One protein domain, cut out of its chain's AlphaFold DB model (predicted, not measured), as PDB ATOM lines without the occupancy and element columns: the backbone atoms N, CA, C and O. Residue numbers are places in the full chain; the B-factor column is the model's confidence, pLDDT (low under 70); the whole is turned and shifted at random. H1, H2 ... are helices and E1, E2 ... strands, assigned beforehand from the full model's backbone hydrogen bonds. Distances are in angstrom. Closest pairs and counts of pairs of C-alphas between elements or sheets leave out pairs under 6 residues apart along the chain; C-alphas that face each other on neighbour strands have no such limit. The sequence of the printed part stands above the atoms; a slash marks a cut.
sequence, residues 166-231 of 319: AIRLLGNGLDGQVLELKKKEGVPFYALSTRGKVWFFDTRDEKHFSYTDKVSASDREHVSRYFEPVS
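This is residues 166 to 231 of the 319 residues of an uncharacterized protein of Ustilago bromivora (UniProt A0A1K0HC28). A small twisted sheet of four short strands stands between two helices, H1 over one face, along the strands, and H2 over the other, across them. The loop from E3 to E4 and the last residues reach the two far ends. The printed part has 66 residues, with E1, H1, E2, E3, E4 and H2 in that order; the sheet runs E1, E2, E3, E4 and is mixed. The class is mixed, helices and strands, and the whole is compact, with a radius of gyration of the C-alphas of 11.9 A and spans of 40 by 26 by 17 A.

E2, residues 189 to 192, and E3, residues 198 to 202, are a hairpin; N 191 and O 199 are 2.8 A apart. E3 and E4, residues 210 to 212, are another, with N 202 and O 210 at 2.8 A; E2, E3 and E4 form a meander, each strand the antiparallel neighbour of the one before. E1, residues 166 to 168, is parallel to E2, with N 167 and O 190 at 2.8 A. H1, residues 175 to 184, is over E2 at a height over the sheet of 9.4 A; the closest C-alphas are those of Lys 182 and Phe 189, 7.9 A apart. E1, H1 and E2 form a strand-helix-strand unit, two parallel neighbour strands with a helix between, its crossover right-handed. H2, residues 217 to 226, is on the opposite face at 9.5 A, across E3 at 71 degrees on the local plane; the closest C-alphas of H2 and E3 are those of Arg 220 and Val 198, 6.0 A apart. In H1 and H2 every O i to N i+4 pair is within hydrogen-bond range.

E1 begins at C-alpha 166, (-37.837, -17.016, -25.967), and H2 ends at C-alpha 226, (-44.775, -14.941, -29.953). H1 is 14.4 A long, H2 14.3 A, E3 13.3 A and E2 10.1 A.

The C-alphas of Lys 207 and Ser 231, the two farthest apart, are 40.8 A apart. The printed part has no cut and no long link. Its mean pLDDT is 84.7; residues 206 and 229 to 231 are under 70.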
ATOM      1  N   ALA A 166     -37.510 -15.976 -25.012       88.06
ATOM      2  CA  ALA A 166     -37.837 -17.016 -25.967       88.06
ATOM      3  C   ALA A 166     -36.949 -16.848 -27.201       88.06
ATOM      4  O   ALA A 166     -36.771 -15.739 -27.705       88.06
ATOM      5  N   ILE A 167     -36.400 -17.950 -27.705       91.12
ATOM      6  CA  ILE A 167     -35.639 -17.989 -28.957       91.12
ATOM      7  C   ILE A 167     -36.249 -19.008 -29.913       91.12
ATOM      8  O   ILE A 167     -36.797 -20.030 -29.498       91.12
ATOM      9  N   ARG A 168     -36.111 -18.766 -31.216       91.50
ATOM     10  CA  ARG A 168     -36.475 -19.733 -32.251       91.50
ATOM     11  C   ARG A 168     -35.213 -20.374 -32.818       91.50
ATOM     12  O   ARG A 168     -34.339 -19.681 -33.327       91.50
ATOM     13  N   LEU A 169     -35.135 -21.699 -32.743       91.69
ATOM     14  CA  LEU A 169     -34.068 -22.488 -33.355       91.69
ATOM     15  C   LEU A 169     -34.417 -22.731 -34.822       91.69
ATOM     16  O   LEU A 169     -35.505 -23.222 -35.134       91.69
ATOM     17  N   LEU A 170     -33.500 -22.374 -35.718       88.75
ATOM     18  CA  LEU A 170     -33.735 -22.379 -37.163       88.75
ATOM     19  C   LEU A 170     -33.412 -23.729 -37.810       88.75
ATOM     20  O   LEU A 170     -33.785 -23.951 -38.960       88.75
ATOM     21  N   GLY A 171     -32.745 -24.649 -37.106       87.44
ATOM     22  CA  GLY A 171     -32.451 -25.983 -37.635       87.44
ATOM     23  C   GLY A 171     -31.375 -25.996 -38.724       87.44
ATOM     24  O   GLY A 171     -31.188 -27.014 -39.385       87.44
ATOM     25  N   ASN A 172     -30.653 -24.890 -38.914       88.81
ATOM     26  CA  ASN A 172     -29.596 -24.733 -39.920       88.81
ATOM     27  C   ASN A 172     -28.224 -25.265 -39.452       88.81
ATOM     28  O   ASN A 172     -27.223 -25.090 -40.143       88.81
ATOM     29  N   GLY A 173     -28.168 -25.908 -38.281       84.62
ATOM     30  CA  GLY A 173     -26.934 -26.410 -37.672       84.62
ATOM     31  C   GLY A 173     -26.169 -25.376 -36.836       84.62
ATOM     32  O   GLY A 173     -25.208 -25.752 -36.171       84.62
ATOM     33  N   LEU A 174     -26.610 -24.112 -36.806       87.25
ATOM     34  CA  LEU A 174     -26.054 -23.072 -35.926       87.25
ATOM     35  C   LEU A 174     -26.725 -23.038 -34.547       87.25
ATOM     36  O   LEU A 174     -26.233 -22.368 -33.644       87.25
ATOM     37  N   ASP A 175     -27.803 -23.802 -34.356       88.12
ATOM     38  CA  ASP A 175     -28.565 -23.864 -33.102       88.12
ATOM     39  C   ASP A 175     -27.672 -24.157 -31.884       88.12
ATOM     40  O   ASP A 175     -27.889 -23.603 -30.813       88.12
ATOM     41  N   GLY A 176     -26.632 -24.986 -32.046       87.88
ATOM     42  CA  GLY A 176     -25.684 -25.283 -30.968       87.88
ATOM     43  C   GLY A 176     -24.926 -24.047 -30.471       87.88
ATOM     44  O   GLY A 176     -24.773 -23.884 -29.266       87.88
ATOM     45  N   GLN A 177     -24.521 -23.154 -31.380       89.62
ATOM     46  CA  GLN A 177     -23.822 -21.912 -31.026       89.62
ATOM     47  C   GLN A 177     -24.766 -20.920 -30.346       89.62
ATOM     48  O   GLN A 177     -24.390 -20.279 -29.370       89.62
ATOM     49  N   VAL A 178     -26.012 -20.833 -30.826       89.06
ATOM     50  CA  VAL A 178     -27.044 -19.987 -30.211       89.06
ATOM     51  C   VAL A 178     -27.329 -20.442 -28.781       89.06
ATOM     52  O   VAL A 178     -27.394 -19.618 -27.873       89.06
ATOM     53  N   LEU A 179     -27.457 -21.754 -28.564       89.75
ATOM     54  CA  LEU A 179     -27.666 -22.310 -27.228       89.75
ATOM     55  C   LEU A 179     -26.462 -22.047 -26.317       89.75
ATOM     56  O   LEU A 179     -26.654 -21.651 -25.172       89.75
ATOM     57  N   GLU A 180     -25.231 -22.222 -26.809       88.81
ATOM     58  CA  GLU A 180     -24.011 -21.933 -26.043       88.81
ATOM     59  C   GLU A 180     -23.899 -20.454 -25.654       88.81
ATOM     60  O   GLU A 180     -23.556 -20.144 -24.514       88.81
ATOM     61  N   LEU A 181     -24.254 -19.546 -26.565       88.94
ATOM     62  CA  LEU A 181     -24.318 -18.116 -26.279       88.94
ATOM     63  C   LEU A 181     -25.341 -17.822 -25.176       88.94
ATOM     64  O   LEU A 181     -25.006 -17.168 -24.193       88.94
ATOM     65  N   LYS A 182     -26.557 -18.370 -25.289       87.75
ATOM     66  CA  LYS A 182     -27.597 -18.196 -24.267       87.75
ATOM     67  C   LYS A 182     -27.231 -18.800 -22.917       87.75
ATOM     68  O   LYS A 182     -27.606 -18.256 -21.889       87.75
ATOM     69  N   LYS A 183     -26.433 -19.868 -22.892       87.25
ATOM     70  CA  LYS A 183     -25.875 -20.382 -21.636       87.25
ATOM     71  C   LYS A 183     -24.932 -19.394 -20.969       87.25
ATOM     72  O   LYS A 183     -25.002 -19.240 -19.759       87.25
ATOM     73  N   LYS A 184     -24.064 -18.737 -21.745       87.88
ATOM     74  CA  LYS A 184     -23.119 -17.737 -21.221       87.88
ATOM     75  C   LYS A 184     -23.829 -16.509 -20.648       87.88
ATOM     76  O   LYS A 184     -23.286 -15.884 -19.750       87.88
ATOM     77  N   GLU A 185     -25.033 -16.195 -21.127       87.06
ATOM     78  CA  GLU A 185     -25.878 -15.151 -20.527       87.06
ATOM     79  C   GLU A 185     -26.371 -15.529 -19.118       87.06
ATOM     80  O   GLU A 185     -26.730 -14.646 -18.346       87.06
ATOM     81  N   GLY A 186     -26.402 -16.821 -18.767       86.38
ATOM     82  CA  GLY A 186     -26.802 -17.296 -17.440       86.38
ATOM     83  C   GLY A 186     -28.301 -17.181 -17.138       86.38
ATOM     84  O   GLY A 186     -28.736 -17.573 -16.056       86.38
ATOM     85  N   VAL A 187     -29.119 -16.712 -18.086       85.50
ATOM     86  CA  VAL A 187     -30.566 -16.515 -17.901       85.50
ATOM     87  C   VAL A 187     -31.362 -17.695 -18.474       85.50
ATOM     88  O   VAL A 187     -31.179 -18.014 -19.651       85.50
ATOM     89  N   PRO A 188     -32.281 -18.320 -17.708       88.31
ATOM     90  CA  PRO A 188     -33.134 -19.388 -18.224       88.31
ATOM     91  C   PRO A 188     -34.009 -18.909 -19.384       88.31
ATOM     92  O   PRO A 188     -34.489 -17.772 -19.394       88.31
ATOM     93  N   PHE A 189     -34.241 -19.777 -20.366       89.56
ATOM     94  CA  PHE A 189     -34.932 -19.383 -21.592       89.56
ATOM     95  C   PHE A 189     -35.721 -20.530 -22.229       89.56
ATOM     96  O   PHE A 189     -35.440 -21.717 -22.038       89.56
ATOM     97  N   TYR A 190     -36.710 -20.158 -23.040       92.12
ATOM     98  CA  TYR A 190     -37.462 -21.068 -23.892       92.12
ATOM     99  C   TYR A 190     -36.862 -21.124 -25.293       92.12
ATOM    100  O   TYR A 190     -36.496 -20.102 -25.870       92.12
ATOM    101  N   ALA A 191     -36.816 -22.313 -25.883       92.50
ATOM    102  CA  ALA A 191     -36.410 -22.505 -27.266       92.50
ATOM    103  C   ALA A 191     -37.511 -23.210 -28.063       92.50
ATOM    104  O   ALA A 191     -37.875 -24.353 -27.775       92.50
ATOM    105  N   LEU A 192     -38.013 -22.541 -29.100       91.88
ATOM    106  CA  LEU A 192     -38.940 -23.109 -30.069       91.88
ATOM    107  C   LEU A 192     -38.154 -23.762 -31.212       91.88
ATOM    108  O   LEU A 192     -37.448 -23.099 -31.967       91.88
ATOM    109  N   SER A 193     -38.293 -25.075 -31.359       91.56
ATOM    110  CA  SER A 193     -37.762 -25.830 -32.496       91.56
ATOM    111  C   SER A 193     -38.516 -25.500 -33.787       91.56
ATOM    112  O   SER A 193     -39.716 -25.234 -33.762       91.56
ATOM    113  N   THR A 194     -37.859 -25.670 -34.937       88.00
ATOM    114  CA  THR A 194     -38.502 -25.667 -36.267       88.00
ATOM    115  C   THR A 194     -39.713 -26.592 -36.390       88.00
ATOM    116  O   THR A 194     -40.566 -26.366 -37.240       88.00
ATOM    117  N   ARG A 195     -39.817 -27.623 -35.540       85.75
ATOM    118  CA  ARG A 195     -40.951 -28.559 -35.497       85.75
ATOM    119  C   ARG A 195     -42.101 -28.112 -34.586       85.75
ATOM    120  O   ARG A 195     -42.961 -28.924 -34.271       85.75
ATOM    121  N   GLY A 196     -42.071 -26.878 -34.086       87.44
ATOM    122  CA  GLY A 196     -43.080 -26.358 -33.159       87.44
ATOM    123  C   GLY A 196     -42.957 -26.895 -31.727       87.44
ATOM    124  O   GLY A 196     -43.832 -26.663 -30.901       87.44
ATOM    125  N   LYS A 197     -41.884 -27.633 -31.408       91.69
ATOM    126  CA  LYS A 197     -41.654 -28.147 -30.053       91.69
ATOM    127  C   LYS A 197     -40.927 -27.104 -29.212       91.69
ATOM    128  O   LYS A 197     -39.866 -26.638 -29.620       91.69
ATOM    129  N   VAL A 198     -41.468 -26.801 -28.038       89.69
ATOM    130  CA  VAL A 198     -40.856 -25.887 -27.069       89.69
ATOM    131  C   VAL A 198     -40.045 -26.683 -26.054       89.69
ATOM    132  O   VAL A 198     -40.489 -27.719 -25.558       89.69
ATOM    133  N   TRP A 199     -38.848 -26.191 -25.771       92.19
ATOM    134  CA  TRP A 199     -37.952 -26.695 -24.739       92.19
ATOM    135  C   TRP A 199     -37.667 -25.567 -23.755       92.19
ATOM    136  O   TRP A 199     -37.545 -24.416 -24.165       92.19
ATOM    137  N   PHE A 200     -37.539 -25.902 -22.481       90.44
ATOM    138  CA  PHE A 200     -37.044 -24.990 -21.461       90.44
ATOM    139  C   PHE A 200     -35.606 -25.362 -21.115       90.44
ATOM    140  O   PHE A 200     -35.305 -26.541 -20.892       90.44
ATOM    141  N   PHE A 201     -34.734 -24.360 -21.098       89.88
ATOM    142  CA  PHE A 201     -33.336 -24.480 -20.716       89.88
ATOM    143  C   PHE A 201     -33.123 -23.747 -19.399       89.88
ATOM    144  O   PHE A 201     -33.346 -22.539 -19.308       89.88
ATOM    145  N   ASP A 202     -32.681 -24.496 -18.396       87.31
ATOM    146  CA  ASP A 202     -32.265 -23.960 -17.112       87.31
ATOM    147  C   ASP A 202     -30.742 -23.795 -17.122       87.31
ATOM    148  O   ASP A 202     -29.989 -24.762 -17.264       87.31
ATOM    149  N   THR A 203     -30.304 -22.545 -17.036       83.81
ATOM    150  CA  THR A 203     -28.894 -22.137 -17.069       83.81
ATOM    151  C   THR A 203     -28.345 -21.823 -15.682       83.81
ATOM    152  O   THR A 203     -27.212 -21.360 -15.585       83.81
ATOM    153  N   ARG A 204     -29.116 -22.068 -14.611       76.69
ATOM    154  CA  ARG A 204     -28.650 -21.890 -13.222       76.69
ATOM    155  C   ARG A 204     -27.427 -22.757 -12.919       76.69
ATOM    156  O   ARG A 204     -26.562 -22.362 -12.145       76.69
ATOM    157  N   ASP A 205     -27.335 -23.912 -13.572       71.62
ATOM    158  CA  ASP A 205     -26.168 -24.780 -13.520       71.62
ATOM    159  C   ASP A 205     -25.109 -24.273 -14.520       71.62
ATOM    160  O   ASP A 205     -25.002 -24.780 -15.633       71.62
ATOM    161  N   GLU A 206     -24.292 -23.280 -14.147       69.88
ATOM    162  CA  GLU A 206     -23.274 -22.651 -15.025       69.88
ATOM    163  C   GLU A 206     -22.416 -23.669 -15.809       69.88
ATOM    164  O   GLU A 206     -22.012 -23.460 -16.959       69.88
ATOM    165  N   LYS A 207     -22.178 -24.838 -15.206       71.44
ATOM    166  CA  LYS A 207     -21.361 -25.907 -15.778       71.44
ATOM    167  C   LYS A 207     -22.100 -26.752 -16.825       71.44
ATOM    168  O   LYS A 207     -21.486 -27.134 -17.823       71.44
ATOM    169  N   HIS A 208     -23.415 -26.967 -16.719       74.56
ATOM    170  CA  HIS A 208     -24.153 -27.918 -17.569       74.56
ATOM    171  C   HIS A 208     -25.459 -27.347 -18.128       74.56
ATOM    172  O   HIS A 208     -26.105 -26.507 -17.527       74.56
ATOM    173  N   PHE A 209     -25.874 -27.825 -19.304       74.62
ATOM    174  CA  PHE A 209     -27.226 -27.545 -19.783       74.62
ATOM    175  C   PHE A 209     -28.208 -28.498 -19.116       74.62
ATOM    176  O   PHE A 209     -28.277 -29.674 -19.485       74.62
ATOM    177  N   SER A 210     -28.998 -27.971 -18.192       83.81
ATOM    178  CA  SER A 210     -30.217 -28.626 -17.744       83.81
ATOM    179  C   SER A 210     -31.338 -28.226 -18.704       83.81
ATOM    180  O   SER A 210     -31.560 -27.046 -18.963       83.81
ATOM    181  N   TYR A 211     -32.046 -29.195 -19.290       88.44
ATOM    182  CA  TYR A 211     -33.162 -28.889 -20.197       88.44
ATOM    183  C   TYR A 211     -34.343 -29.843 -20.021       88.44
ATOM    184  O   TYR A 211     -34.198 -30.971 -19.540       88.44
ATOM    185  N   THR A 212     -35.536 -29.387 -20.402       87.81
ATOM    186  CA  THR A 212     -36.770 -30.177 -20.336       87.81
ATOM    187  C   THR A 212     -37.717 -29.830 -21.481       87.81
ATOM    188  O   THR A 212     -37.841 -28.677 -21.884       87.81
ATOM    189  N   ASP A 213     -38.391 -30.840 -22.028       86.12
ATOM    190  CA  ASP A 213     -39.534 -30.671 -22.933       86.12
ATOM    191  C   ASP A 213     -40.880 -30.687 -22.209       86.12
ATOM    192  O   ASP A 213     -41.922 -30.491 -22.836       86.12
ATOM    193  N   LYS A 214     -40.875 -30.923 -20.895       88.81
ATOM    194  CA  LYS A 214     -42.076 -30.914 -20.059       88.81
ATOM    195  C   LYS A 214     -42.438 -29.482 -19.680       88.81
ATOM    196  O   LYS A 214     -42.392 -29.106 -18.513       88.81
ATOM    197  N   VAL A 215     -42.735 -28.692 -20.701       86.25
ATOM    198  CA  VAL A 215     -43.209 -27.314 -20.581       86.25
ATOM    199  C   VAL A 215     -44.737 -27.334 -20.469       86.25
ATOM    200  O   VAL A 215     -45.386 -28.200 -21.064       86.25
ATOM    201  N   SER A 216     -45.313 -26.423 -19.683       85.06
ATOM    202  CA  SER A 216     -46.767 -26.343 -19.520       85.06
ATOM    203  C   SER A 216     -47.454 -26.007 -20.854       85.06
ATOM    204  O   SER A 216     -46.850 -25.419 -21.754       85.06
ATOM    205  N   ALA A 217     -48.727 -26.387 -21.007       84.69
ATOM    206  CA  ALA A 217     -49.478 -26.078 -22.226       84.69
ATOM    207  C   ALA A 217     -49.612 -24.561 -22.448       84.69
ATOM    208  O   ALA A 217     -49.458 -24.106 -23.580       84.69
ATOM    209  N   SER A 218     -49.810 -23.798 -21.366       84.06
ATOM    210  CA  SER A 218     -49.896 -22.334 -21.387       84.06
ATOM    211  C   SER A 218     -48.606 -21.698 -21.900       84.06
ATOM    212  O   SER A 218     -48.640 -20.893 -22.828       84.06
ATOM    213  N   ASP A 219     -47.450 -22.097 -21.361       81.06
ATOM    214  CA  ASP A 219     -46.159 -21.543 -21.790       81.06
ATOM    215  C   ASP A 219     -45.853 -21.926 -23.237       81.06
ATOM    216  O   ASP A 219     -45.375 -21.111 -24.025       81.06
ATOM    217  N   ARG A 220     -46.169 -23.172 -23.615       87.44
ATOM    218  CA  ARG A 220     -46.003 -23.636 -24.993       87.44
ATOM    219  C   ARG A 220     -46.808 -22.772 -25.955       87.44
ATOM    220  O   ARG A 220     -46.293 -22.409 -27.010       87.44
ATOM    221  N   GLU A 221     -48.053 -22.468 -25.610       85.50
ATOM    222  CA  GLU A 221     -48.923 -21.620 -26.415       85.50
ATOM    223  C   GLU A 221     -48.412 -20.178 -26.471       85.50
ATOM    224  O   GLU A 221     -48.283 -19.629 -27.564       85.50
ATOM    225  N   HIS A 222     -48.030 -19.598 -25.331       83.00
ATOM    226  CA  HIS A 222     -47.499 -18.238 -25.258       83.00
ATOM    227  C   HIS A 222     -46.238 -18.065 -26.120       83.00
ATOM    228  O   HIS A 222     -46.166 -17.166 -26.959       83.00
ATOM    229  N   VAL A 223     -45.275 -18.982 -25.985       83.62
ATOM    230  CA  VAL A 223     -44.045 -18.995 -26.792       83.62
ATOM    231  C   VAL A 223     -44.360 -19.208 -28.270       83.62
ATOM    232  O   VAL A 223     -43.749 -18.571 -29.123       83.62
ATOM    233  N   SER A 224     -45.311 -20.086 -28.596       84.56
ATOM    234  CA  SER A 224     -45.674 -20.343 -29.994       84.56
ATOM    235  C   SER A 224     -46.296 -19.110 -30.647       84.56
ATOM    236  O   SER A 224     -45.868 -18.746 -31.738       84.56
ATOM    237  N   ARG A 225     -47.226 -18.428 -29.962       82.00
ATOM    238  CA  ARG A 225     -47.855 -17.188 -30.449       82.00
ATOM    239  C   ARG A 225     -46.840 -16.070 -30.667       82.00
ATOM    240  O   ARG A 225     -46.942 -15.360 -31.657       82.00
ATOM    241  N   TYR A 226     -45.832 -15.949 -29.799       80.38
ATOM    242  CA  TYR A 226     -44.775 -14.941 -29.953       80.38
ATOM    243  C   TYR A 226     -44.010 -15.068 -31.284       80.38
ATOM    244  O   TYR A 226     -43.504 -14.081 -31.812       80.38
ATOM    245  N   PHE A 227     -43.934 -16.280 -31.843       82.50
ATOM    246  CA  PHE A 227     -43.261 -16.558 -33.113       82.50
ATOM    247  C   PHE A 227     -44.217 -16.847 -34.280       82.50
ATOM    248  O   PHE A 227     -43.736 -17.209 -35.364       82.50
ATOM    249  N   GLU A 228     -45.537 -16.721 -34.091       80.50
ATOM    250  CA  GLU A 228     -46.488 -16.832 -35.196       80.50
ATOM    251  C   GLU A 228     -46.326 -15.615 -36.127       80.50
ATOM    252  O   GLU A 228     -46.282 -14.472 -35.667       80.50
ATOM    253  N   PRO A 229     -46.199 -15.828 -37.448       62.53
ATOM    254  CA  PRO A 229     -46.198 -14.723 -38.393       62.53
ATOM    255  C   PRO A 229     -47.563 -14.026 -38.349       62.53
ATOM    256  O   PRO A 229     -48.604 -14.683 -38.414       62.53
ATOM    257  N   VAL A 230     -47.547 -12.693 -38.276       56.50
ATOM    258  CA  VAL A 230     -48.734 -11.821 -38.134       56.50
ATOM    259  C   VAL A 230     -49.842 -12.147 -39.149       56.50
ATOM    260  O   VAL A 230     -51.021 -12.081 -38.818       56.50
ATOM    261  N   SER A 231     -49.485 -12.641 -40.339       54.66
ATOM    262  CA  SER A 231     -50.427 -13.044 -41.391       54.66
ATOM    263  C   SER A 231     -51.346 -14.225 -41.046       54.66
ATOM    264  O   SER A 231     -52.342 -14.436 -41.728       54.66
TER     265      SER A 231